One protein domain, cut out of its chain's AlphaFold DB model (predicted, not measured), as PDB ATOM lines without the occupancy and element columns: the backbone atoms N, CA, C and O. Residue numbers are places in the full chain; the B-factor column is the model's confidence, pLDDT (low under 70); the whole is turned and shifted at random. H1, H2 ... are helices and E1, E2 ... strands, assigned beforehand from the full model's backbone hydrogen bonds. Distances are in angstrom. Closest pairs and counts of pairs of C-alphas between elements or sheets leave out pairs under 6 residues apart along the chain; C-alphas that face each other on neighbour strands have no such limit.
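What this domain is: This is residues 2 to 155 of the 155 residues of an uncharacterized protein of Collinsella sp. AM12-1 (UniProt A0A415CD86). Look first for a sandwich, two sheets face to face: five strands in the order E1, E8, E7, E6, E5 make one sheet, and three in the order E2, E3, E4 the other. From one end of this head the long helix H2 runs out as an arm, its residues 22 to 33 sticking out, and the short helix H1 makes a corner at its far end. The printed part has 154 residues; along the chain come two named helices, then eight named strands, the class is mixed, and both sheets are antiparallel. The whole is loose, with a radius of gyration of the C-alphas of 21.7 A, and flat, spanning 69 by 42 by 20 A.

Where its parts are: In the larger sheet find E1 at residues 52 to 60, E8 at 141 to 149, E7 at 126 to 138, E6 at 114 to 123 and E5 at 102 to 110; E7 is the longest, 37.0 A. E8 ends at C-alpha 149, (-1.528, -35.362, -30.166). In the other sheet E2 is residues 64 to 71, E3 is 75 to 84 and E4 is 87 to 98, 30.5 A long, which bends by 64 degrees at residue 90. H1 is residues 5 to 13, from C-alpha 5 at (48.042, -44.101, -19.760). H2, residues 15 to 46, runs 46.4 A to C-alpha 46 at (3.692, -37.586, -31.043).

How they stand to each other: In the larger sheet, twisted, E1 and E5 are the edge strands. Look for N 54 and O 146 of E1 and E8, 2.8 A apart, N 134 and O 145 of E7 and E8, 2.8 A, N 117 and O 133 of E6 and E7, 2.8 A, and N 107 and O 118 of E5 and E6, 2.9 A, each within hydrogen-bond range. E5 E6 E7 E8 is a meander, each strand the antiparallel neighbour of the one before, and so is E2 E3 E4, with N 66 and O 81 at 2.8 A and N 82 and O 90 at 2.8 A. The two sheets' best planes stand 11 degrees apart; the closest C-alphas of E4 and E5 are those of Ala 91 and Tyr 110, 6.3 A apart. H2 is on the larger sheet with residues 42 to 46; its closest C-alphas with E8 are those of Ala 46 and Met 149, 5.7 A apart. With residues 17 to 19 alone H2 touches H1, closest at the C-alphas of Arg 11 and Tyr 18, 5.2 A, at a steep tilt of 54 degrees, opposite ways. In H1 and H2 every O i to N i+4 pair is within hydrogen-bond range.

The domain as a whole: The C-alphas farthest apart are those of Asn 2 and Asp 85, 69.6 A. The printed part has no cut, and the links between named elements are tight. Mean pLDDT of the printed part is 89.4; look for values under 70 at residues 3, 45 to 47, 125 and 153 to 155.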
ATOM      1  N   ASN A   2      44.389 -48.056 -28.020       72.38
ATOM      2  CA  ASN A   2      45.276 -47.761 -26.892       72.38
ATOM      3  C   ASN A   2      44.443 -47.183 -25.749       72.38
ATOM      4  O   ASN A   2      43.842 -46.120 -25.885       72.38
ATOM      5  N   VAL A   3      44.385 -47.903 -24.633       66.75
ATOM      6  CA  VAL A   3      43.774 -47.397 -23.403       66.75
ATOM      7  C   VAL A   3      44.683 -46.284 -22.859       66.75
ATOM      8  O   VAL A   3      45.887 -46.522 -22.731       66.75
ATOM      9  N   PRO A   4      44.145 -45.091 -22.546       83.50
ATOM     10  CA  PRO A   4      44.916 -43.972 -22.010       83.50
ATOM     11  C   PRO A   4      45.837 -44.377 -20.852       83.50
ATOM     12  O   PRO A   4      45.451 -45.185 -20.005       83.50
ATOM     13  N   ALA A   5      47.029 -43.777 -20.775       81.25
ATOM     14  CA  ALA A   5      48.042 -44.101 -19.760       81.25
ATOM     15  C   ALA A   5      47.500 -44.022 -18.317       81.25
ATOM     16  O   ALA A   5      47.855 -44.835 -17.466       81.25
ATOM     17  N   VAL A   6      46.566 -43.099 -18.062       80.00
ATOM     18  CA  VAL A   6      45.861 -42.964 -16.778       80.00
ATOM     19  C   VAL A   6      45.021 -44.204 -16.451       80.00
ATOM     20  O   VAL A   6      45.119 -44.741 -15.350       80.00
ATOM     21  N   LEU A   7      44.240 -44.705 -17.409       82.00
ATOM     22  CA  LEU A   7      43.409 -45.898 -17.228       82.00
ATOM     23  C   LEU A   7      44.261 -47.164 -17.068       82.00
ATOM     24  O   LEU A   7      43.900 -48.039 -16.285       82.00
ATOM     25  N   GLN A   8      45.411 -47.241 -17.744       81.94
ATOM     26  CA  GLN A   8      46.375 -48.331 -17.550       81.94
ATOM     27  C   GLN A   8      47.002 -48.312 -16.149       81.94
ATOM     28  O   GLN A   8      47.132 -49.355 -15.511       81.94
ATOM     29  N   ASN A   9      47.340 -47.127 -15.635       85.38
ATOM     30  CA  ASN A   9      47.874 -46.968 -14.284       85.38
ATOM     31  C   ASN A   9      46.845 -47.381 -13.212       85.38
ATOM     32  O   ASN A   9      47.192 -48.099 -12.276       85.38
ATOM     33  N   ILE A  10      45.567 -47.009 -13.381       84.31
ATOM     34  CA  ILE A  10      44.476 -47.435 -12.485       84.31
ATOM     35  C   ILE A  10      44.250 -48.948 -12.589       84.31
ATOM     36  O   ILE A  10      44.156 -49.611 -11.561       84.31
ATOM     37  N   ARG A  11      44.229 -49.513 -13.804       84.38
ATOM     38  CA  ARG A  11      44.103 -50.964 -14.020       84.38
ATOM     39  C   ARG A  11      45.187 -51.754 -13.288       84.38
ATOM     40  O   ARG A  11      44.890 -52.803 -12.730       84.38
ATOM     41  N   SER A  12      46.421 -51.249 -13.301       87.31
ATOM     42  CA  SER A  12      47.574 -51.894 -12.669       87.31
ATOM     43  C   SER A  12      47.565 -51.764 -11.141       87.31
ATOM     44  O   SER A  12      47.721 -52.757 -10.438       87.31
ATOM     45  N   LYS A  13      47.341 -50.554 -10.607       90.50
ATOM     46  CA  LYS A  13      47.439 -50.282  -9.158       90.50
ATOM     47  C   LYS A  13      46.154 -50.564  -8.378       90.50
ATOM     48  O   LYS A  13      46.211 -50.860  -7.189       90.50
ATOM     49  N   HIS A  14      45.001 -50.464  -9.035       90.31
ATOM     50  CA  HIS A  14      43.677 -50.564  -8.422       90.31
ATOM     51  C   HIS A  14      42.711 -51.353  -9.328       90.31
ATOM     52  O   HIS A  14      41.737 -50.793  -9.841       90.31
ATOM     53  N   PRO A  15      42.939 -52.665  -9.528       89.56
ATOM     54  CA  PRO A  15      42.183 -53.472 -10.489       89.56
ATOM     55  C   PRO A  15      40.678 -53.518 -10.186       89.56
ATOM     56  O   PRO A  15      39.866 -53.476 -11.105       89.56
ATOM     57  N   VAL A  16      40.291 -53.522  -8.906       92.31
ATOM     58  CA  VAL A  16      38.876 -53.478  -8.495       92.31
ATOM     59  C   VAL A  16      38.231 -52.146  -8.887       92.31
ATOM     60  O   VAL A  16      37.164 -52.141  -9.493       92.31
ATOM     61  N   ALA A  17      38.896 -51.018  -8.618       89.50
ATOM     62  CA  ALA A  17      38.389 -49.696  -8.995       89.50
ATOM     63  C   ALA A  17      38.273 -49.546 -10.520       89.50
ATOM     64  O   ALA A  17      37.318 -48.950 -11.012       89.50
ATOM     65  N   TYR A  18      39.208 -50.133 -11.274       90.38
ATOM     66  CA  TYR A  18      39.141 -50.176 -12.732       90.38
ATOM     67  C   TYR A  18      37.909 -50.940 -13.238       90.38
ATOM     68  O   TYR A  18      37.215 -50.452 -14.128       90.38
ATOM     69  N   VAL A  19      37.604 -52.107 -12.659       91.25
ATOM     70  CA  VAL A  19      36.405 -52.886 -13.015       91.25
ATOM     71  C   VAL A  19      35.131 -52.120 -12.665       91.25
ATOM     72  O   VAL A  19      34.237 -52.036 -13.501       91.25
ATOM     73  N   VAL A  20      35.058 -51.505 -11.480       94.12
ATOM     74  CA  VAL A  20      33.905 -50.682 -11.077       94.12
ATOM     75  C   VAL A  20      33.697 -49.513 -12.038       94.12
ATOM     76  O   VAL A  20      32.578 -49.299 -12.495       94.12
ATOM     77  N   LEU A  21      34.765 -48.797 -12.404       91.81
ATOM     78  CA  LEU A  21      34.696 -47.707 -13.378       91.81
ATOM     79  C   LEU A  21      34.192 -48.206 -14.737       91.81
ATOM     80  O   LEU A  21      33.335 -47.573 -15.346       91.81
ATOM     81  N   TYR A  22      34.703 -49.346 -15.206       91.38
ATOM     82  CA  TYR A  22      34.282 -49.927 -16.476       91.38
ATOM     83  C   TYR A  22      32.798 -50.312 -16.458       91.38
ATOM     84  O   TYR A  22      32.054 -49.929 -17.358       91.38
ATOM     85  N   LEU A  23      32.349 -51.008 -15.408       95.62
ATOM     86  CA  LEU A  23      30.943 -51.372 -15.228       95.62
ATOM     87  C   LEU A  23      30.046 -50.136 -15.138       95.62
ATOM     88  O   LEU A  23      28.983 -50.117 -15.753       95.62
ATOM     89  N   PHE A  24      30.487 -49.090 -14.439       95.00
ATOM     90  CA  PHE A  24      29.754 -47.832 -14.344       95.00
ATOM     91  C   PHE A  24      29.604 -47.157 -15.711       95.00
ATOM     92  O   PHE A  24      28.500 -46.770 -16.075       95.00
ATOM     93  N   VAL A  25      30.673 -47.069 -16.508       94.94
ATOM     94  CA  VAL A  25      30.612 -46.488 -17.863       94.94
ATOM     95  C   VAL A  25      29.693 -47.300 -18.776       94.94
ATOM     96  O   VAL A  25      28.884 -46.717 -19.495       94.94
ATOM     97  N   VAL A  26      29.783 -48.633 -18.738       95.75
ATOM     98  CA  VAL A  26      28.895 -49.514 -19.516       95.75
ATOM     99  C   VAL A  26      27.438 -49.325 -19.097       95.75
ATOM    100  O   VAL A  26      26.565 -49.217 -19.957       95.75
ATOM    101  N   TRP A  27      27.169 -49.234 -17.795       97.31
ATOM    102  CA  TRP A  27      25.830 -48.981 -17.274       97.31
ATOM    103  C   TRP A  27      25.295 -47.603 -17.688       97.31
ATOM    104  O   TRP A  27      24.181 -47.522 -18.198       97.31
ATOM    105  N   VAL A  28      26.091 -46.536 -17.564       96.75
ATOM    106  CA  VAL A  28      25.712 -45.189 -18.028       96.75
ATOM    107  C   VAL A  28      25.394 -45.205 -19.523       96.75
ATOM    108  O   VAL A  28      24.374 -44.662 -19.941       96.75
ATOM    109  N   LEU A  29      26.228 -45.862 -20.334       96.25
ATOM    110  CA  LEU A  29      25.994 -45.984 -21.772       96.25
ATOM    111  C   LEU A  29      24.682 -46.725 -22.069       96.25
ATOM    112  O   LEU A  29      23.911 -46.283 -22.920       96.25
ATOM    113  N   LEU A  30      24.404 -47.814 -21.349       96.19
ATOM    114  CA  LEU A  30      23.151 -48.557 -21.469       96.19
ATOM    115  C   LEU A  30      21.938 -47.678 -21.130       96.19
ATOM    116  O   LEU A  30      20.957 -47.678 -21.878       96.19
ATOM    117  N   VAL A  31      22.008 -46.901 -20.044       92.81
ATOM    118  CA  VAL A  31      20.949 -45.964 -19.636       92.81
ATOM    119  C   VAL A  31      20.702 -44.910 -20.716       92.81
ATOM    120  O   VAL A  31      19.554 -44.705 -21.108       92.81
ATOM    121  N   ILE A  32      21.761 -44.295 -21.255       91.31
ATOM    122  CA  ILE A  32      21.656 -43.282 -22.318       91.31
ATOM    123  C   ILE A  32      20.992 -43.867 -23.568       91.31
ATOM    124  O   ILE A  32      20.061 -43.266 -24.103       91.31
ATOM    125  N   ILE A  33      21.439 -45.041 -24.025       93.44
ATOM    126  CA  ILE A  33      20.881 -45.692 -25.220       93.44
ATOM    127  C   ILE A  33      19.402 -46.023 -25.009       93.44
ATOM    128  O   ILE A  33      18.575 -45.718 -25.867       93.44
ATOM    129  N   THR A  34      19.056 -46.597 -23.857       91.81
ATOM    130  CA  THR A  34      17.670 -46.961 -23.532       91.81
ATOM    131  C   THR A  34      16.768 -45.730 -23.531       91.81
ATOM    132  O   THR A  34      15.696 -45.742 -24.135       91.81
ATOM    133  N   HIS A  35      17.226 -44.640 -22.914       86.12
ATOM    134  CA  HIS A  35      16.477 -43.393 -22.857       86.12
ATOM    135  C   HIS A  35      16.308 -42.761 -24.248       86.12
ATOM    136  O   HIS A  35      15.208 -42.349 -24.603       86.12
ATOM    137  N   ALA A  36      17.358 -42.758 -25.077       87.25
ATOM    138  CA  ALA A  36      17.295 -42.244 -26.445       87.25
ATOM    139  C   ALA A  36      16.315 -43.033 -27.332       87.25
ATOM    140  O   ALA A  36      15.588 -42.434 -28.125       87.25
ATOM    141  N   ILE A  37      16.261 -44.363 -27.182       89.19
ATOM    142  CA  ILE A  37      15.298 -45.216 -27.896       89.19
ATOM    143  C   ILE A  37      13.869 -44.895 -27.445       89.19
ATOM    144  O   ILE A  37      12.999 -44.680 -28.288       89.19
ATOM    145  N   ALA A  38      13.631 -44.820 -26.133       86.06
ATOM    146  CA  ALA A  38      12.308 -44.534 -25.582       86.06
ATOM    147  C   ALA A  38      11.808 -43.134 -25.989       86.06
ATOM    148  O   ALA A  38      10.677 -42.987 -26.451       86.06
ATOM    149  N   PHE A  39      12.682 -42.126 -25.925       83.56
ATOM    150  CA  PHE A  39      12.410 -40.772 -26.408       83.56
ATOM    151  C   PHE A  39      12.109 -40.743 -27.915       83.56
ATOM    152  O   PHE A  39      11.159 -40.101 -28.362       83.56
ATOM    153  N   GLY A  40      12.882 -41.485 -28.716       82.25
ATOM    154  CA  GLY A  40      12.643 -41.630 -30.151       82.25
ATOM    155  C   GLY A  40      11.271 -42.235 -30.468       82.25
ATOM    156  O   GLY A  40      10.567 -41.716 -31.334       82.25
ATOM    157  N   ALA A  41      10.872 -43.285 -29.746       82.50
ATOM    158  CA  ALA A  41       9.559 -43.912 -29.886       82.50
ATOM    159  C   ALA A  41       8.417 -42.962 -29.493       82.50
ATOM    160  O   ALA A  41       7.406 -42.879 -30.193       82.50
ATOM    161  N   GLU A  42       8.589 -42.195 -28.415       78.62
ATOM    162  CA  GLU A  42       7.601 -41.207 -27.984       78.62
ATOM    163  C   GLU A  42       7.371 -40.129 -29.049       78.62
ATOM    164  O   GLU A  42       6.221 -39.808 -29.355       78.62
ATOM    165  N   LEU A  43       8.446 -39.634 -29.670       76.31
ATOM    166  CA  LEU A  43       8.373 -38.634 -30.736       76.31
ATOM    167  C   LEU A  43       7.736 -39.157 -32.028       76.31
ATOM    168  O   LEU A  43       7.068 -38.392 -32.719       76.31
ATOM    169  N   LEU A  44       7.914 -40.439 -32.359       75.50
ATOM    170  CA  LEU A  44       7.203 -41.047 -33.489       75.50
ATOM    171  C   LEU A  44       5.693 -41.027 -33.250       75.50
ATOM    172  O   LEU A  44       4.935 -40.623 -34.126       75.50
ATOM    173  N   ILE A  45       5.252 -41.387 -32.046       68.31
ATOM    174  CA  ILE A  45       3.827 -41.378 -31.699       68.31
ATOM    175  C   ILE A  45       3.287 -39.944 -31.622       68.31
ATOM    176  O   ILE A  45       2.181 -39.684 -32.081       68.31
ATOM    177  N   ALA A  46       4.071 -38.998 -31.102       65.81
ATOM    178  CA  ALA A  46       3.692 -37.586 -31.043       65.81
ATOM    179  C   ALA A  46       3.507 -36.935 -32.428       65.81
ATOM    180  O   ALA A  46       2.879 -35.886 -32.535       65.81
ATOM    181  N   SER A  47       4.035 -37.549 -33.492       66.81
ATOM    182  CA  SER A  47       3.789 -37.108 -34.869       66.81
ATOM    183  C   SER A  47       2.417 -37.524 -35.424       66.81
ATOM    184  O   SER A  47       2.071 -37.116 -36.532       66.81
ATOM    185  N   SER A  48       1.643 -38.313 -34.668       71.19
ATOM    186  CA  SER A  48       0.292 -38.744 -35.034       71.19
ATOM    187  C   SER A  48      -0.683 -37.568 -35.084       71.19
ATOM    188  O   SER A  48      -0.784 -36.785 -34.139       71.19
ATOM    189  N   ASP A  49      -1.453 -37.487 -36.171       75.25
ATOM    190  CA  ASP A  49      -2.562 -36.535 -36.301       75.25
ATOM    191  C   ASP A  49      -3.797 -36.969 -35.470       75.25
ATOM    192  O   ASP A  49      -4.708 -36.175 -35.260       75.25
ATOM    193  N   GLN A  50      -3.839 -38.216 -34.979       82.38
ATOM    194  CA  GLN A  50      -4.871 -38.699 -34.052       82.38
ATOM    195  C   GLN A  50      -4.389 -38.632 -32.595       82.38
ATOM    196  O   GLN A  50      -3.220 -38.955 -32.352       82.38
ATOM    197  N   PRO A  51      -5.269 -38.300 -31.629       88.56
ATOM    198  CA  PRO A  51      -4.955 -38.392 -30.208       88.56
ATOM    199  C   PRO A  51      -4.599 -39.816 -29.789       88.56
ATOM    200  O   PRO A  51      -5.317 -40.764 -30.106       88.56
ATOM    201  N   VAL A  52      -3.498 -39.961 -29.053       89.81
ATOM    202  CA  VAL A  52      -3.012 -41.249 -28.555       89.81
ATOM    203  C   VAL A  52      -2.968 -41.222 -27.038       89.81
ATOM    204  O   VAL A  52      -2.235 -40.426 -26.455       89.81
ATOM    205  N   VAL A  53      -3.714 -42.133 -26.413       92.00
ATOM    206  CA  VAL A  53      -3.641 -42.386 -24.970       92.00
ATOM    207  C   VAL A  53      -2.313 -43.079 -24.671       92.00
ATOM    208  O   VAL A  53      -2.056 -44.182 -25.155       92.00
ATOM    209  N   LYS A  54      -1.442 -42.421 -23.910       91.56
ATOM    210  CA  LYS A  54      -0.154 -42.973 -23.469       91.56
ATOM    211  C   LYS A  54      -0.264 -43.709 -22.153       91.56
ATOM    212  O   LYS A  54       0.488 -44.651 -21.906       91.56
ATOM    213  N   TRP A  55      -1.179 -43.253 -21.315       94.62
ATOM    214  CA  TRP A  55      -1.400 -43.792 -19.993       94.62
ATOM    215  C   TRP A  55      -2.862 -43.629 -19.610       94.62
ATOM    216  O   TRP A  55      -3.481 -42.616 -19.922       94.62
ATOM    217  N   GLU A  56      -3.393 -44.642 -18.938       96.38
ATOM    218  CA  GLU A  56      -4.734 -44.661 -18.378       96.38
ATOM    219  C   GLU A  56      -4.675 -45.419 -17.053       96.38
ATOM    220  O   GLU A  56      -4.067 -46.490 -16.965       96.38
ATOM    221  N   THR A  57      -5.310 -44.873 -16.021       96.25
ATOM    222  CA  THR A  57      -5.561 -45.601 -14.779       96.25
ATOM    223  C   THR A  57      -6.874 -45.161 -14.148       96.25
ATOM    224  O   THR A  57      -7.479 -44.157 -14.529       96.25
ATOM    225  N   THR A  58      -7.294 -45.911 -13.136       96.62
ATOM    226  CA  THR A  58      -8.421 -45.550 -12.277       96.62
ATOM    227  C   THR A  58      -8.009 -45.571 -10.814       96.62
ATOM    228  O   THR A  58      -7.079 -46.287 -10.440       96.62
ATOM    229  N   ASP A  59      -8.692 -44.772 -10.006       94.69
ATOM    230  CA  ASP A  59      -8.587 -44.750  -8.546       94.69
ATOM    231  C   ASP A  59      -9.965 -44.443  -7.933       94.69
ATOM    232  O   ASP A  59     -10.925 -44.125  -8.644       94.69
ATOM    233  N   GLU A  60     -10.086 -44.528  -6.614       94.56
ATOM    234  CA  GLU A  60     -11.288 -44.116  -5.897       94.56
ATOM    235  C   GLU A  60     -11.444 -42.587  -5.895       94.56
ATOM    236  O   GLU A  60     -10.533 -41.824  -5.560       94.56
ATOM    237  N   CYS A  61     -12.649 -42.120  -6.228       93.44
ATOM    238  CA  CYS A  61     -13.026 -40.713  -6.171       93.44
ATOM    239  C   CYS A  61     -13.331 -40.318  -4.720       93.44
ATOM    240  O   CYS A  61     -14.485 -40.317  -4.287       93.44
ATOM    241  N   THR A  62     -12.284 -40.013  -3.956       94.38
ATOM    242  CA  THR A  62     -12.411 -39.553  -2.569       94.38
ATOM    243  C   THR A  62     -12.211 -38.049  -2.460       94.38
ATOM    244  O   THR A  62     -11.427 -37.454  -3.200       94.38
ATOM    245  N   ASP A  63     -12.825 -37.461  -1.439       96.38
ATOM    246  CA  ASP A  63     -12.587 -36.075  -1.060       96.38
ATOM    247  C   ASP A  63     -11.110 -35.806  -0.735       96.38
ATOM    248  O   ASP A  63     -10.398 -36.657  -0.194       96.38
ATOM    249  N   GLY A  64     -10.665 -34.588  -1.041       96.19
ATOM    250  CA  GLY A  64      -9.306 -34.116  -0.795       96.19
ATOM    251  C   GLY A  64      -8.603 -33.629  -2.059       96.19
ATOM    252  O   GLY A  64      -9.184 -33.554  -3.139       96.19
ATOM    253  N   THR A  65      -7.333 -33.260  -1.917       96.69
ATOM    254  CA  THR A  65      -6.485 -32.895  -3.055       96.69
ATOM    255  C   THR A  65      -5.713 -34.120  -3.524       96.69
ATOM    256  O   THR A  65      -5.005 -34.752  -2.742       96.69
ATOM    257  N   ARG A  66      -5.840 -34.442  -4.808       95.31
ATOM    258  CA  ARG A  66      -5.126 -35.511  -5.499       95.31
ATOM    259  C   ARG A  66      -4.053 -34.907  -6.392       95.31
ATOM    260  O   ARG A  66      -4.316 -33.949  -7.109       95.31
ATOM    261  N   THR A  67      -2.856 -35.476  -6.347       96.25
ATOM    262  CA  THR A  67      -1.782 -35.154  -7.286       96.25
ATOM    263  C   THR A  67      -1.761 -36.228  -8.355       96.25
ATOM    264  O   THR A  67      -1.566 -37.402  -8.042       96.25
ATOM    265  N   ILE A  68      -1.961 -35.826  -9.601       95.69
ATOM    266  CA  ILE A  68      -1.929 -36.712 -10.757       95.69
ATOM    267  C   ILE A  68      -0.686 -36.350 -11.546       95.69
ATOM    268  O   ILE A  68      -0.440 -35.173 -11.806       95.69
ATOM    269  N   TYR A  69       0.104 -37.353 -11.911       95.81
ATOM    270  CA  TYR A  69       1.327 -37.137 -12.661       95.81
ATOM    271  C   TYR A  69       1.483 -38.165 -13.772       95.81
ATOM    272  O   TYR A  69       1.063 -39.316 -13.655       95.81
ATOM    273  N   TYR A  70       2.151 -37.742 -14.834       95.12
ATOM    274  CA  TYR A  70       2.626 -38.600 -15.901       95.12
ATOM    275  C   TYR A  70       4.108 -38.325 -16.123       95.12
ATOM    276  O   TYR A  70       4.533 -37.176 -16.241       95.12
ATOM    277  N   ASN A  71       4.898 -39.395 -16.149       93.25
ATOM    278  CA  ASN A  71       6.342 -39.330 -16.309       93.25
ATOM    279  C   ASN A  71       6.753 -40.183 -17.505       93.25
ATOM    280  O   ASN A  71       6.680 -41.413 -17.446       93.25
ATOM    281  N   SER A  72       7.194 -39.533 -18.575       88.69
ATOM    282  CA  SER A  72       7.757 -40.188 -19.751       88.69
ATOM    283  C   SER A  72       9.198 -39.724 -19.989       88.69
ATOM    284  O   SER A  72       9.692 -38.824 -19.308       88.69
ATOM    285  N   PRO A  73       9.928 -40.340 -20.939       85.81
ATOM    286  CA  PRO A  73      11.280 -39.906 -21.278       85.81
ATOM    287  C   PRO A  73      11.390 -38.427 -21.664       85.81
ATOM    288  O   PRO A  73      12.465 -37.854 -21.521       85.81
ATOM    289  N   SER A  74      10.318 -37.817 -22.183       85.50
ATOM    290  CA  SER A  74      10.332 -36.408 -22.566       85.50
ATOM    291  C   SER A  74       9.716 -35.486 -21.503       85.50
ATOM    292  O   SER A  74      10.500 -34.762 -20.888       85.50
ATOM    293  N   PRO A  75       8.387 -35.449 -21.269       90.62
ATOM    294  CA  PRO A  75       7.808 -34.666 -20.188       90.62
ATOM    295  C   PRO A  75       7.597 -35.457 -18.892       90.62
ATOM    296  O   PRO A  75       7.092 -36.578 -18.872       90.62
ATOM    297  N   TYR A  76       7.851 -34.767 -17.790       94.50
ATOM    298  CA  TYR A  76       7.165 -34.977 -16.528       94.50
ATOM    299  C   TYR A  76       6.084 -33.901 -16.397       94.50
ATOM    300  O   TYR A  76       6.389 -32.709 -16.455       94.50
ATOM    301  N   GLN A  77       4.833 -34.320 -16.237       94.94
ATOM    302  CA  GLN A  77       3.676 -33.454 -16.019       94.94
ATOM    303  C   GLN A  77       3.022 -33.829 -14.700       94.94
ATOM    304  O   GLN A  77       2.783 -35.006 -14.446       94.94
ATOM    305  N   GLU A  78       2.682 -32.835 -13.895       96.56
ATOM    306  CA  GLU A  78       1.930 -33.004 -12.661       96.56
ATOM    307  C   GLU A  78       0.835 -31.945 -12.598       96.56
ATOM    308  O   GLU A  78       1.078 -30.780 -12.902       96.56
ATOM    309  N   PHE A  79      -0.363 -32.329 -12.166       94.50
ATOM    310  CA  PHE A  79      -1.414 -31.380 -11.822       94.50
ATOM    311  C   PHE A  79      -2.193 -31.845 -10.595       94.50
ATOM    312  O   PHE A  79      -2.318 -33.041 -10.314       94.50
ATOM    313  N   LYS A  80      -2.673 -30.877  -9.817       97.12
ATOM    314  CA  LYS A  80      -3.377 -31.114  -8.559       97.12
ATOM    315  C   LYS A  80      -4.855 -30.856  -8.754       97.12
ATOM    316  O   LYS A  80      -5.244 -29.803  -9.250       97.12
ATOM    317  N   VAL A  81      -5.673 -31.798  -8.310       97.44
ATOM    318  CA  VAL A  81      -7.127 -31.762  -8.457       97.44
ATOM    319  C   VAL A  81      -7.759 -31.878  -7.086       97.44
ATOM    320  O   VAL A  81      -7.465 -32.798  -6.328       97.44
ATOM    321  N   LYS A  82      -8.631 -30.936  -6.746       97.88
ATOM    322  CA  LYS A  82      -9.388 -30.951  -5.501       97.88
ATOM    323  C   LYS A  82     -10.753 -31.569  -5.752       97.88
ATOM    324  O   LYS A  82     -11.534 -31.042  -6.541       97.88
ATOM    325  N   ILE A  83     -11.037 -32.652  -5.043       97.19
ATOM    326  CA  ILE A  83     -12.293 -33.391  -5.101       97.19
ATOM    327  C   ILE A  83     -13.069 -33.140  -3.810       97.19
ATOM    328  O   ILE A  83     -12.497 -33.116  -2.715       97.19
ATOM    329  N   LYS A  84     -14.372 -32.916  -3.945       96.50
ATOM    330  CA  LYS A  84     -15.315 -32.831  -2.835       96.50
ATOM    331  C   LYS A  84     -16.688 -33.313  -3.287       96.50
ATOM    332  O   LYS A  84     -17.162 -32.872  -4.330       96.50
ATOM    333  N   ASP A  85     -17.329 -34.168  -2.497       93.50
ATOM    334  CA  ASP A  85     -18.669 -34.699  -2.776       93.50
ATOM    335  C   ASP A  85     -18.746 -35.345  -4.180       93.50
ATOM    336  O   ASP A  85     -19.670 -35.092  -4.956       93.50
ATOM    337  N   SER A  86     -17.719 -36.131  -4.536       90.88
ATOM    338  CA  SER A  86     -17.521 -36.750  -5.863       90.88
ATOM    339  C   SER A  86     -17.409 -35.777  -7.047       90.88
ATOM    340  O   SER A  86     -17.496 -36.205  -8.197       90.88
ATOM    341  N   LYS A  87     -17.197 -34.484  -6.786       95.00
ATOM    342  CA  LYS A  87     -17.030 -33.446  -7.808       95.00
ATOM    343  C   LYS A  87     -15.656 -32.817  -7.749       95.00
ATOM    344  O   LYS A  87     -15.083 -32.633  -6.676       95.00
ATOM    345  N   ILE A  88     -15.159 -32.407  -8.902       96.75
ATOM    346  CA  ILE A  88     -13.970 -31.570  -8.996       96.75
ATOM    347  C   ILE A  88     -14.364 -30.132  -8.647       96.75
ATOM    348  O   ILE A  88     -15.261 -29.540  -9.241       96.75
ATOM    349  N   VAL A  89     -13.697 -29.567  -7.644       97.62
ATOM    350  CA  VAL A  89     -13.954 -28.207  -7.135       97.62
ATOM    351  C   VAL A  89     -12.753 -27.278  -7.300       97.62
ATOM    352  O   VAL A  89     -12.787 -26.131  -6.861       97.62
ATOM    353  N   GLY A  90     -11.674 -27.776  -7.896       97.25
ATOM    354  CA  GLY A  90     -10.486 -27.003  -8.212       97.25
ATOM    355  C   GLY A  90      -9.458 -27.849  -8.944       97.25
ATOM    356  O   GLY A  90      -9.342 -29.046  -8.684       97.25
ATOM    357  N   ALA A  91      -8.695 -27.216  -9.826       97.62
ATOM    358  CA  ALA A  91      -7.516 -27.802 -10.438       97.62
ATOM    359  C   ALA A  91      -6.438 -26.728 -10.600       97.62
ATOM    360  O   ALA A  91      -6.749 -25.577 -10.911       97.62
ATOM    361  N   GLU A  92      -5.183 -27.100 -10.381       96.81
ATOM    362  CA  GLU A  92      -4.026 -26.217 -10.532       96.81
ATOM    363  C   GLU A  92      -2.825 -26.993 -11.094       96.81
ATOM    364  O   GLU A  92      -2.715 -28.204 -10.860       96.81
ATOM    365  N   PRO A  93      -1.926 -26.331 -11.844       95.12
ATOM    366  CA  PRO A  93      -0.723 -26.979 -12.346       95.12
ATOM    367  C   PRO A  93       0.208 -27.358 -11.186       95.12
ATOM    368  O   PRO A  93       0.272 -26.686 -10.153       95.12
ATOM    369  N   GLY A  94       0.912 -28.472 -11.353       92.88
ATOM    370  CA  GLY A  94       1.961 -28.944 -10.460       92.88
ATOM    371  C   GLY A  94       3.344 -28.673 -11.046       92.88
ATOM    372  O   GLY A  94       3.588 -27.650 -11.682       92.88
ATOM    373  N   ALA A  95       4.279 -29.588 -10.803       94.12
ATOM    374  CA  ALA A  95       5.594 -29.528 -11.425       94.12
ATOM    375  C   ALA A  95       5.551 -29.976 -12.898       94.12
ATOM    376  O   ALA A  95       4.995 -31.019 -13.236       94.12
ATOM    377  N   PHE A  96       6.232 -29.219 -13.759       94.88
ATOM    378  CA  PHE A  96       6.478 -29.583 -15.148       94.88
ATOM    379  C   PHE A  96       7.979 -29.598 -15.435       94.88
ATOM    380  O   PHE A  96       8.688 -28.634 -15.142       94.88
ATOM    381  N   LEU A  97       8.474 -30.690 -16.016       93.69
ATOM    382  CA  LEU A  97       9.850 -30.811 -16.497       93.69
ATOM    383  C   LEU A  97       9.823 -31.401 -17.901       93.69
ATOM    384  O   LEU A  97       8.994 -32.251 -18.205       93.69
ATOM    385  N   THR A  98      10.751 -30.988 -18.757       90.31
ATOM    386  CA  THR A  98      10.858 -31.558 -20.099       90.31
ATOM    387  C   THR A  98      12.304 -31.684 -20.541       90.31
ATOM    388  O   THR A  98      13.145 -30.838 -20.228       90.31
ATOM    389  N   ILE A  99      12.593 -32.754 -21.274       85.31
ATOM    390  CA  ILE A  99      13.876 -32.992 -21.926       85.31
ATOM    391  C   ILE A  99      13.660 -32.994 -23.435       85.31
ATOM    392  O   ILE A  99      12.749 -33.638 -23.960       85.31
ATOM    393  N   GLY A 100      14.532 -32.271 -24.140       81.44
ATOM    394  CA  GLY A 100      14.557 -32.232 -25.601       81.44
ATOM    395  C   GLY A 100      13.433 -31.420 -26.248       81.44
ATOM    396  O   GLY A 100      13.381 -31.383 -27.472       81.44
ATOM    397  N   ALA A 101      12.581 -30.753 -25.469       87.06
ATOM    398  CA  ALA A 101      11.507 -29.888 -25.951       87.06
ATOM    399  C   ALA A 101      11.464 -28.565 -25.168       87.06
ATOM    400  O   ALA A 101      12.057 -28.439 -24.097       87.06
ATOM    401  N   THR A 102      10.757 -27.585 -25.714       89.50
ATOM    402  CA  THR A 102      10.470 -26.284 -25.109       89.50
ATOM    403  C   THR A 102       8.980 -26.166 -24.816       89.50
ATOM    404  O   THR A 102       8.153 -26.637 -25.596       89.50
ATOM    405  N   LEU A 103       8.653 -25.574 -23.666       91.94
ATOM    406  CA  LEU A 103       7.283 -25.271 -23.261       91.94
ATOM    407  C   LEU A 103       6.814 -24.004 -23.978       91.94
ATOM    408  O   LEU A 103       7.382 -22.936 -23.750       91.94
ATOM    409  N   ASP A 104       5.788 -24.126 -24.817       91.44
ATOM    410  CA  ASP A 104       5.222 -22.998 -25.562       91.44
ATOM    411  C   ASP A 104       4.045 -22.363 -24.811       91.44
ATOM    412  O   ASP A 104       3.930 -21.138 -24.748       91.44
ATOM    413  N   ALA A 105       3.165 -23.196 -24.250       92.38
ATOM    414  CA  ALA A 105       2.000 -22.759 -23.495       92.38
ATOM    415  C   ALA A 105       1.566 -23.810 -22.468       92.38
ATOM    416  O   ALA A 105       1.786 -25.009 -22.642       92.38
ATOM    417  N   GLU A 106       0.912 -23.331 -21.417       94.94
ATOM    418  CA  GLU A 106       0.399 -24.130 -20.315       94.94
ATOM    419  C   GLU A 106      -1.000 -23.630 -19.942       94.94
ATOM    420  O   GLU A 106      -1.230 -22.420 -19.861       94.94
ATOM    421  N   GLN A 107      -1.936 -24.551 -19.722       95.88
ATOM    422  CA  GLN A 107      -3.302 -24.217 -19.336       95.88
ATOM    423  C   GLN A 107      -3.908 -25.303 -18.445       95.88
ATOM    424  O   GLN A 107      -3.710 -26.492 -18.675       95.88
ATOM    425  N   VAL A 108      -4.698 -24.894 -17.453       97.25
ATOM    426  CA  VAL A 108      -5.550 -25.795 -16.671       97.25
ATOM    427  C   VAL A 108      -6.998 -25.359 -16.819       97.25
ATOM    428  O   VAL A 108      -7.322 -24.186 -16.641       97.25
ATOM    429  N   GLU A 109      -7.866 -26.319 -17.111       97.44
ATOM    430  CA  GLU A 109      -9.313 -26.139 -17.150       97.44
ATOM    431  C   GLU A 109      -9.982 -27.235 -16.320       97.44
ATOM    432  O   GLU A 109      -9.510 -28.372 -16.275       97.44
ATOM    433  N   TYR A 110     -11.085 -26.909 -15.646       97.50
ATOM    434  CA  TYR A 110     -11.882 -27.909 -14.943       97.50
ATOM    435  C   TYR A 110     -13.371 -27.566 -14.930       97.50
ATOM    436  O   TYR A 110     -13.776 -26.402 -14.952       97.50
ATOM    437  N   THR A 111     -14.177 -28.616 -14.874       97.50
ATOM    438  CA  THR A 111     -15.610 -28.613 -14.589       97.50
ATOM    439  C   THR A 111     -15.854 -29.374 -13.286       97.50
ATOM    440  O   THR A 111     -14.912 -29.772 -12.606       97.50
ATOM    441  N   ASP A 112     -17.115 -29.614 -12.931       96.38
ATOM    442  CA  ASP A 112     -17.454 -30.440 -11.771       96.38
ATOM    443  C   ASP A 112     -17.097 -31.928 -11.932       96.38
ATOM    444  O   ASP A 112     -17.125 -32.665 -10.949       96.38
ATOM    445  N   SER A 113     -16.761 -32.367 -13.145       96.06
ATOM    446  CA  SER A 113     -16.616 -33.780 -13.504       96.06
ATOM    447  C   SER A 113     -15.347 -34.108 -14.284       96.06
ATOM    448  O   SER A 113     -14.972 -35.277 -14.361       96.06
ATOM    449  N   ARG A 114     -14.660 -33.109 -14.845       97.44
ATOM    450  CA  ARG A 114     -13.400 -33.286 -15.572       97.44
ATOM    451  C   ARG A 114     -12.416 -32.174 -15.234       97.44
ATOM    452  O   ARG A 114     -12.815 -31.021 -15.131       97.44
ATOM    453  N   ALA A 115     -11.135 -32.503 -15.124       97.94
ATOM    454  CA  ALA A 115     -10.056 -31.523 -15.142       97.94
ATOM    455  C   ALA A 115      -8.996 -31.931 -16.157       97.94
ATOM    456  O   ALA A 115      -8.635 -33.104 -16.240       97.94
ATOM    457  N   THR A 116      -8.493 -30.950 -16.894       97.75
ATOM    458  CA  THR A 116      -7.496 -31.127 -17.942       97.75
ATOM    459  C   THR A 116      -6.353 -30.160 -17.689       97.75
ATOM    460  O   THR A 116      -6.548 -28.946 -17.605       97.75
ATOM    461  N   TYR A 117      -5.150 -30.710 -17.590       97.50
ATOM    462  CA  TYR A 117      -3.907 -29.969 -17.635       97.50
ATOM    463  C   TYR A 117      -3.283 -30.131 -19.016       97.50
ATOM    464  O   TYR A 117      -2.947 -31.235 -19.439       97.50
ATOM    465  N   ARG A 118      -3.177 -29.020 -19.738       95.88
ATOM    466  CA  ARG A 118      -2.695 -28.963 -21.108       95.88
ATOM    467  C   ARG A 118      -1.328 -28.305 -21.165       95.88
ATOM    468  O   ARG A 118      -1.142 -27.194 -20.671       95.88
ATOM    469  N   VAL A 119      -0.423 -28.963 -21.878       94.31
ATOM    470  CA  VAL A 119       0.918 -28.472 -22.153       94.31
ATOM    471  C   VAL A 119       1.219 -28.560 -23.648       94.31
ATOM    472  O   VAL A 119       1.208 -29.640 -24.241       94.31
ATOM    473  N   ASP A 120       1.542 -27.419 -24.253       92.31
ATOM    474  CA  ASP A 120       1.947 -27.330 -25.655       92.31
ATOM    475  C   ASP A 120       3.482 -27.303 -25.730       92.31
ATOM    476  O   ASP A 120       4.142 -26.464 -25.110       92.31
ATOM    477  N   LEU A 121       4.060 -28.245 -26.481       90.06
ATOM    478  CA  LEU A 121       5.502 -28.447 -26.595       90.06
ATOM    479  C   LEU A 121       5.989 -28.295 -28.030       90.06
ATOM    480  O   LEU A 121       5.464 -28.931 -28.948       90.06
ATOM    481  N   SER A 122       7.091 -27.574 -28.198       87.19
ATOM    482  CA  SER A 122       7.874 -27.536 -29.432       87.19
ATOM    483  C   SER A 122       9.173 -28.326 -29.277       87.19
ATOM    484  O   SER A 122       9.774 -28.392 -28.211       87.19
ATOM    485  N   THR A 123       9.615 -28.988 -30.346       79.06
ATOM    486  CA  THR A 123      10.862 -29.770 -30.365       79.06
ATOM    487  C   THR A 123      11.718 -29.282 -31.528       79.06
ATOM    488  O   THR A 123      11.243 -29.231 -32.663       79.06
ATOM    489  N   LEU A 124      12.979 -28.910 -31.279       71.00
ATOM    490  CA  LEU A 124      13.843 -28.342 -32.321       71.00
ATOM    491  C   LEU A 124      13.992 -29.319 -33.504       71.00
ATOM    492  O   LEU A 124      14.464 -30.444 -33.341       71.00
ATOM    493  N   GLY A 125      13.591 -28.880 -34.702       68.31
ATOM    494  CA  GLY A 125      13.679 -29.683 -35.927       68.31
ATOM    495  C   GLY A 125      12.695 -30.860 -36.004       68.31
ATOM    496  O   GLY A 125      12.883 -31.745 -36.837       68.31
ATOM    497  N   ARG A 126      11.664 -30.901 -35.148       70.19
ATOM    498  CA  ARG A 126      10.641 -31.961 -35.107       70.19
ATOM    499  C   ARG A 126       9.227 -31.380 -34.943       70.19
ATOM    500  O   ARG A 126       9.090 -30.194 -34.649       70.19
ATOM    501  N   PRO A 127       8.164 -32.181 -35.158       70.56
ATOM    502  CA  PRO A 127       6.795 -31.725 -34.940       70.56
ATOM    503  C   PRO A 127       6.566 -31.327 -33.477       70.56
ATOM    504  O   PRO A 127       6.948 -32.068 -32.570       70.56
ATOM    505  N   SER A 128       5.922 -30.179 -33.260       84.12
ATOM    506  CA  SER A 128       5.322 -29.830 -31.970       84.12
ATOM    507  C   SER A 128       4.225 -30.832 -31.594       84.12
ATOM    508  O   SER A 128       3.707 -31.540 -32.464       84.12
ATOM    509  N   ARG A 129       3.849 -30.866 -30.315       87.75
ATOM    510  CA  ARG A 129       2.785 -31.720 -29.767       87.75
ATOM    511  C   ARG A 129       2.052 -31.035 -28.621       87.75
ATOM    512  O   ARG A 129       2.618 -30.183 -27.945       87.75
ATOM    513  N   ILE A 130       0.822 -31.458 -28.394       91.12
ATOM    514  CA  ILE A 130       0.017 -31.139 -27.221       91.12
ATOM    515  C   ILE A 130       0.023 -32.376 -26.328       91.12
ATOM    516  O   ILE A 130      -0.206 -33.485 -26.817       91.12
ATOM    517  N   CYS A 131       0.275 -32.177 -25.041       92.44
ATOM    518  CA  CYS A 131       0.129 -33.192 -24.007       92.44
ATOM    519  C   CYS A 131      -1.039 -32.783 -23.103       92.44
ATOM    520  O   CYS A 131      -1.109 -31.634 -22.665       92.44
ATOM    521  N   LEU A 132      -1.975 -33.699 -22.881       95.19
ATOM    522  CA  LEU A 132      -3.140 -33.510 -22.026       95.19
ATOM    523  C   LEU A 132      -3.071 -34.528 -20.897       95.19
ATOM    524  O   LEU A 132      -3.205 -35.726 -21.141       95.19
ATOM    525  N   LEU A 133      -2.869 -34.052 -19.676       97.06
ATOM    526  CA  LEU A 133      -2.994 -34.851 -18.470       97.06
ATOM    527  C   LEU A 133      -4.382 -34.587 -17.880       97.06
ATOM    528  O   LEU A 133      -4.677 -33.493 -17.405       97.06
ATOM    529  N   GLU A 134      -5.264 -35.575 -17.987       97.19
ATOM    530  CA  GLU A 134      -6.687 -35.431 -17.692       97.19
ATOM    531  C   GLU A 134      -7.120 -36.300 -16.521       97.19
ATOM    532  O   GLU A 134      -6.566 -37.371 -16.263       97.19
ATOM    533  N   CYS A 135      -8.184 -35.867 -15.852       96.25
ATOM    534  CA  CYS A 135      -8.957 -36.718 -14.969       96.25
ATOM    535  C   CYS A 135     -10.455 -36.486 -15.122       96.25
ATOM    536  O   CYS A 135     -10.904 -35.383 -15.430       96.25
ATOM    537  N   GLU A 136     -11.229 -37.538 -14.894       96.81
ATOM    538  CA  GLU A 136     -12.679 -37.538 -15.011       96.81
ATOM    539  C   GLU A 136     -13.295 -38.340 -13.865       96.81
ATOM    540  O   GLU A 136     -12.951 -39.502 -13.646       96.81
ATOM    541  N   THR A 137     -14.232 -37.743 -13.139       95.25
ATOM    542  CA  THR A 137     -15.000 -38.438 -12.106       95.25
ATOM    543  C   THR A 137     -16.193 -39.144 -12.743       95.25
ATOM    544  O   THR A 137     -17.039 -38.505 -13.370       95.25
ATOM    545  N   ARG A 138     -16.306 -40.456 -12.544       94.12
ATOM    546  CA  ARG A 138     -17.452 -41.273 -12.959       94.12
ATOM    547  C   ARG A 138     -18.012 -42.001 -11.744       94.12
ATOM    548  O   ARG A 138     -17.543 -43.072 -11.365       94.12
ATOM    549  N   GLY A 139     -19.011 -41.392 -11.107       88.75
ATOM    550  CA  GLY A 139     -19.550 -41.887  -9.842       88.75
ATOM    551  C   GLY A 139     -18.475 -41.876  -8.752       88.75
ATOM    552  O   GLY A 139     -17.927 -40.826  -8.432       88.75
ATOM    553  N   THR A 140     -18.157 -43.048  -8.209       90.75
ATOM    554  CA  THR A 140     -17.136 -43.226  -7.164       90.75
ATOM    555  C   THR A 140     -15.737 -43.497  -7.717       90.75
ATOM    556  O   THR A 140     -14.827 -43.761  -6.938       90.75
ATOM    557  N   THR A 141     -15.546 -43.440  -9.036       95.38
ATOM    558  CA  THR A 141     -14.264 -43.734  -9.687       95.38
ATOM    559  C   THR A 141     -13.675 -42.471 -10.298       95.38
ATOM    560  O   THR A 141     -14.364 -41.726 -10.993       95.38
ATOM    561  N   LEU A 142     -12.391 -42.233 -10.060       96.12
ATOM    562  CA  LEU A 142     -11.595 -41.222 -10.739       96.12
ATOM    563  C   LEU A 142     -10.813 -41.900 -11.863       96.12
ATOM    564  O   LEU A 142      -9.953 -42.740 -11.612       96.12
ATOM    565  N   HIS A 143     -11.110 -41.542 -13.103       97.38
ATOM    566  CA  HIS A 143     -10.343 -41.968 -14.266       97.38
ATOM    567  C   HIS A 143      -9.276 -40.931 -14.577       97.38
ATOM    568  O   HIS A 143      -9.550 -39.738 -14.490       97.38
ATOM    569  N   MET A 144      -8.080 -41.364 -14.949       97.31
ATOM    570  CA  MET A 144      -6.964 -40.474 -15.250       97.31
ATOM    571  C   MET A 144      -6.267 -40.935 -16.517       97.31
ATOM    572  O   MET A 144      -6.098 -42.138 -16.722       97.31
ATOM    573  N   TYR A 145      -5.860 -39.979 -17.345       96.44
ATOM    574  CA  TYR A 145      -5.321 -40.247 -18.670       96.44
ATOM    575  C   TYR A 145      -4.171 -39.300 -18.977       96.44
ATOM    576  O   TYR A 145      -4.223 -38.130 -18.604       96.44
ATOM    577  N   GLU A 146      -3.178 -39.772 -19.725       95.56
ATOM    578  CA  GLU A 146      -2.314 -38.883 -20.496       95.56
ATOM    579  C   GLU A 146      -2.507 -39.149 -21.982       95.56
ATOM    580  O   GLU A 146      -2.480 -40.298 -22.438       95.56
ATOM    581  N   ILE A 147      -2.771 -38.074 -22.716       93.19
ATOM    582  CA  ILE A 147      -3.074 -38.095 -24.138       93.19
ATOM    583  C   ILE A 147      -2.098 -37.163 -24.842       93.19
ATOM    584  O   ILE A 147      -1.952 -36.000 -24.469       93.19
ATOM    585  N   GLN A 148      -1.476 -37.650 -25.912       90.88
ATOM    586  CA  GLN A 148      -0.635 -36.829 -26.779       90.88
ATOM    587  C   GLN A 148      -1.207 -36.764 -28.183       90.88
ATOM    588  O   GLN A 148      -1.697 -37.756 -28.723       90.88
ATOM    589  N   MET A 149      -1.098 -35.591 -28.793       88.00
ATOM    590  CA  MET A 149      -1.528 -35.362 -30.166       88.00
ATOM    591  C   MET A 149      -0.716 -34.254 -30.817       88.00
ATOM    592  O   MET A 149      -0.107 -33.420 -30.142       88.00
ATOM    593  N   ARG A 150      -0.724 -34.211 -32.144       86.56
ATOM    594  CA  ARG A 150      -0.192 -33.068 -32.875       86.56
ATOM    595  C   ARG A 150      -1.073 -31.826 -32.642       86.56
ATOM    596  O   ARG A 150      -2.290 -31.972 -32.559       86.56
ATOM    597  N   PRO A 151      -0.510 -30.606 -32.574       80.69
ATOM    598  CA  PRO A 151      -1.313 -29.400 -32.566       80.69
ATOM    599  C   PRO A 151      -2.039 -29.276 -33.896       80.69
ATOM    600  O   PRO A 151      -1.462 -29.577 -34.948       80.69
ATOM    601  N   ASP A 152      -3.279 -28.793 -33.854       75.50
ATOM    602  CA  ASP A 152      -4.000 -28.447 -35.069       75.50
ATOM    603  C   ASP A 152      -3.123 -27.545 -35.936       75.50
ATOM    604  O   ASP A 152      -2.498 -26.591 -35.456       75.50
ATOM    605  N   LYS A 153      -3.063 -27.840 -37.238       60.38
ATOM    606  CA  LYS A 153      -2.441 -26.912 -38.180       60.38
ATOM    607  C   LYS A 153      -3.227 -25.608 -38.077       60.38
ATOM    608  O   LYS A 153      -4.377 -25.568 -38.516       60.38
ATOM    609  N   ARG A 154      -2.627 -24.553 -37.510       51.56
ATOM    610  CA  ARG A 154      -3.141 -23.191 -37.694       51.56
ATOM    611  C   ARG A 154      -3.325 -23.004 -39.202       51.56
ATOM    612  O   ARG A 154      -2.352 -23.125 -39.947       51.56
ATOM    613  N   LYS A 155      -4.578 -22.842 -39.626       36.94
ATOM    614  CA  LYS A 155      -4.907 -22.388 -40.977       36.94
ATOM    615  C   LYS A 155      -4.444 -20.950 -41.151       36.94
ATOM    616  O   LYS A 155      -4.526 -20.198 -40.155       36.94
TER     617      LYS A 155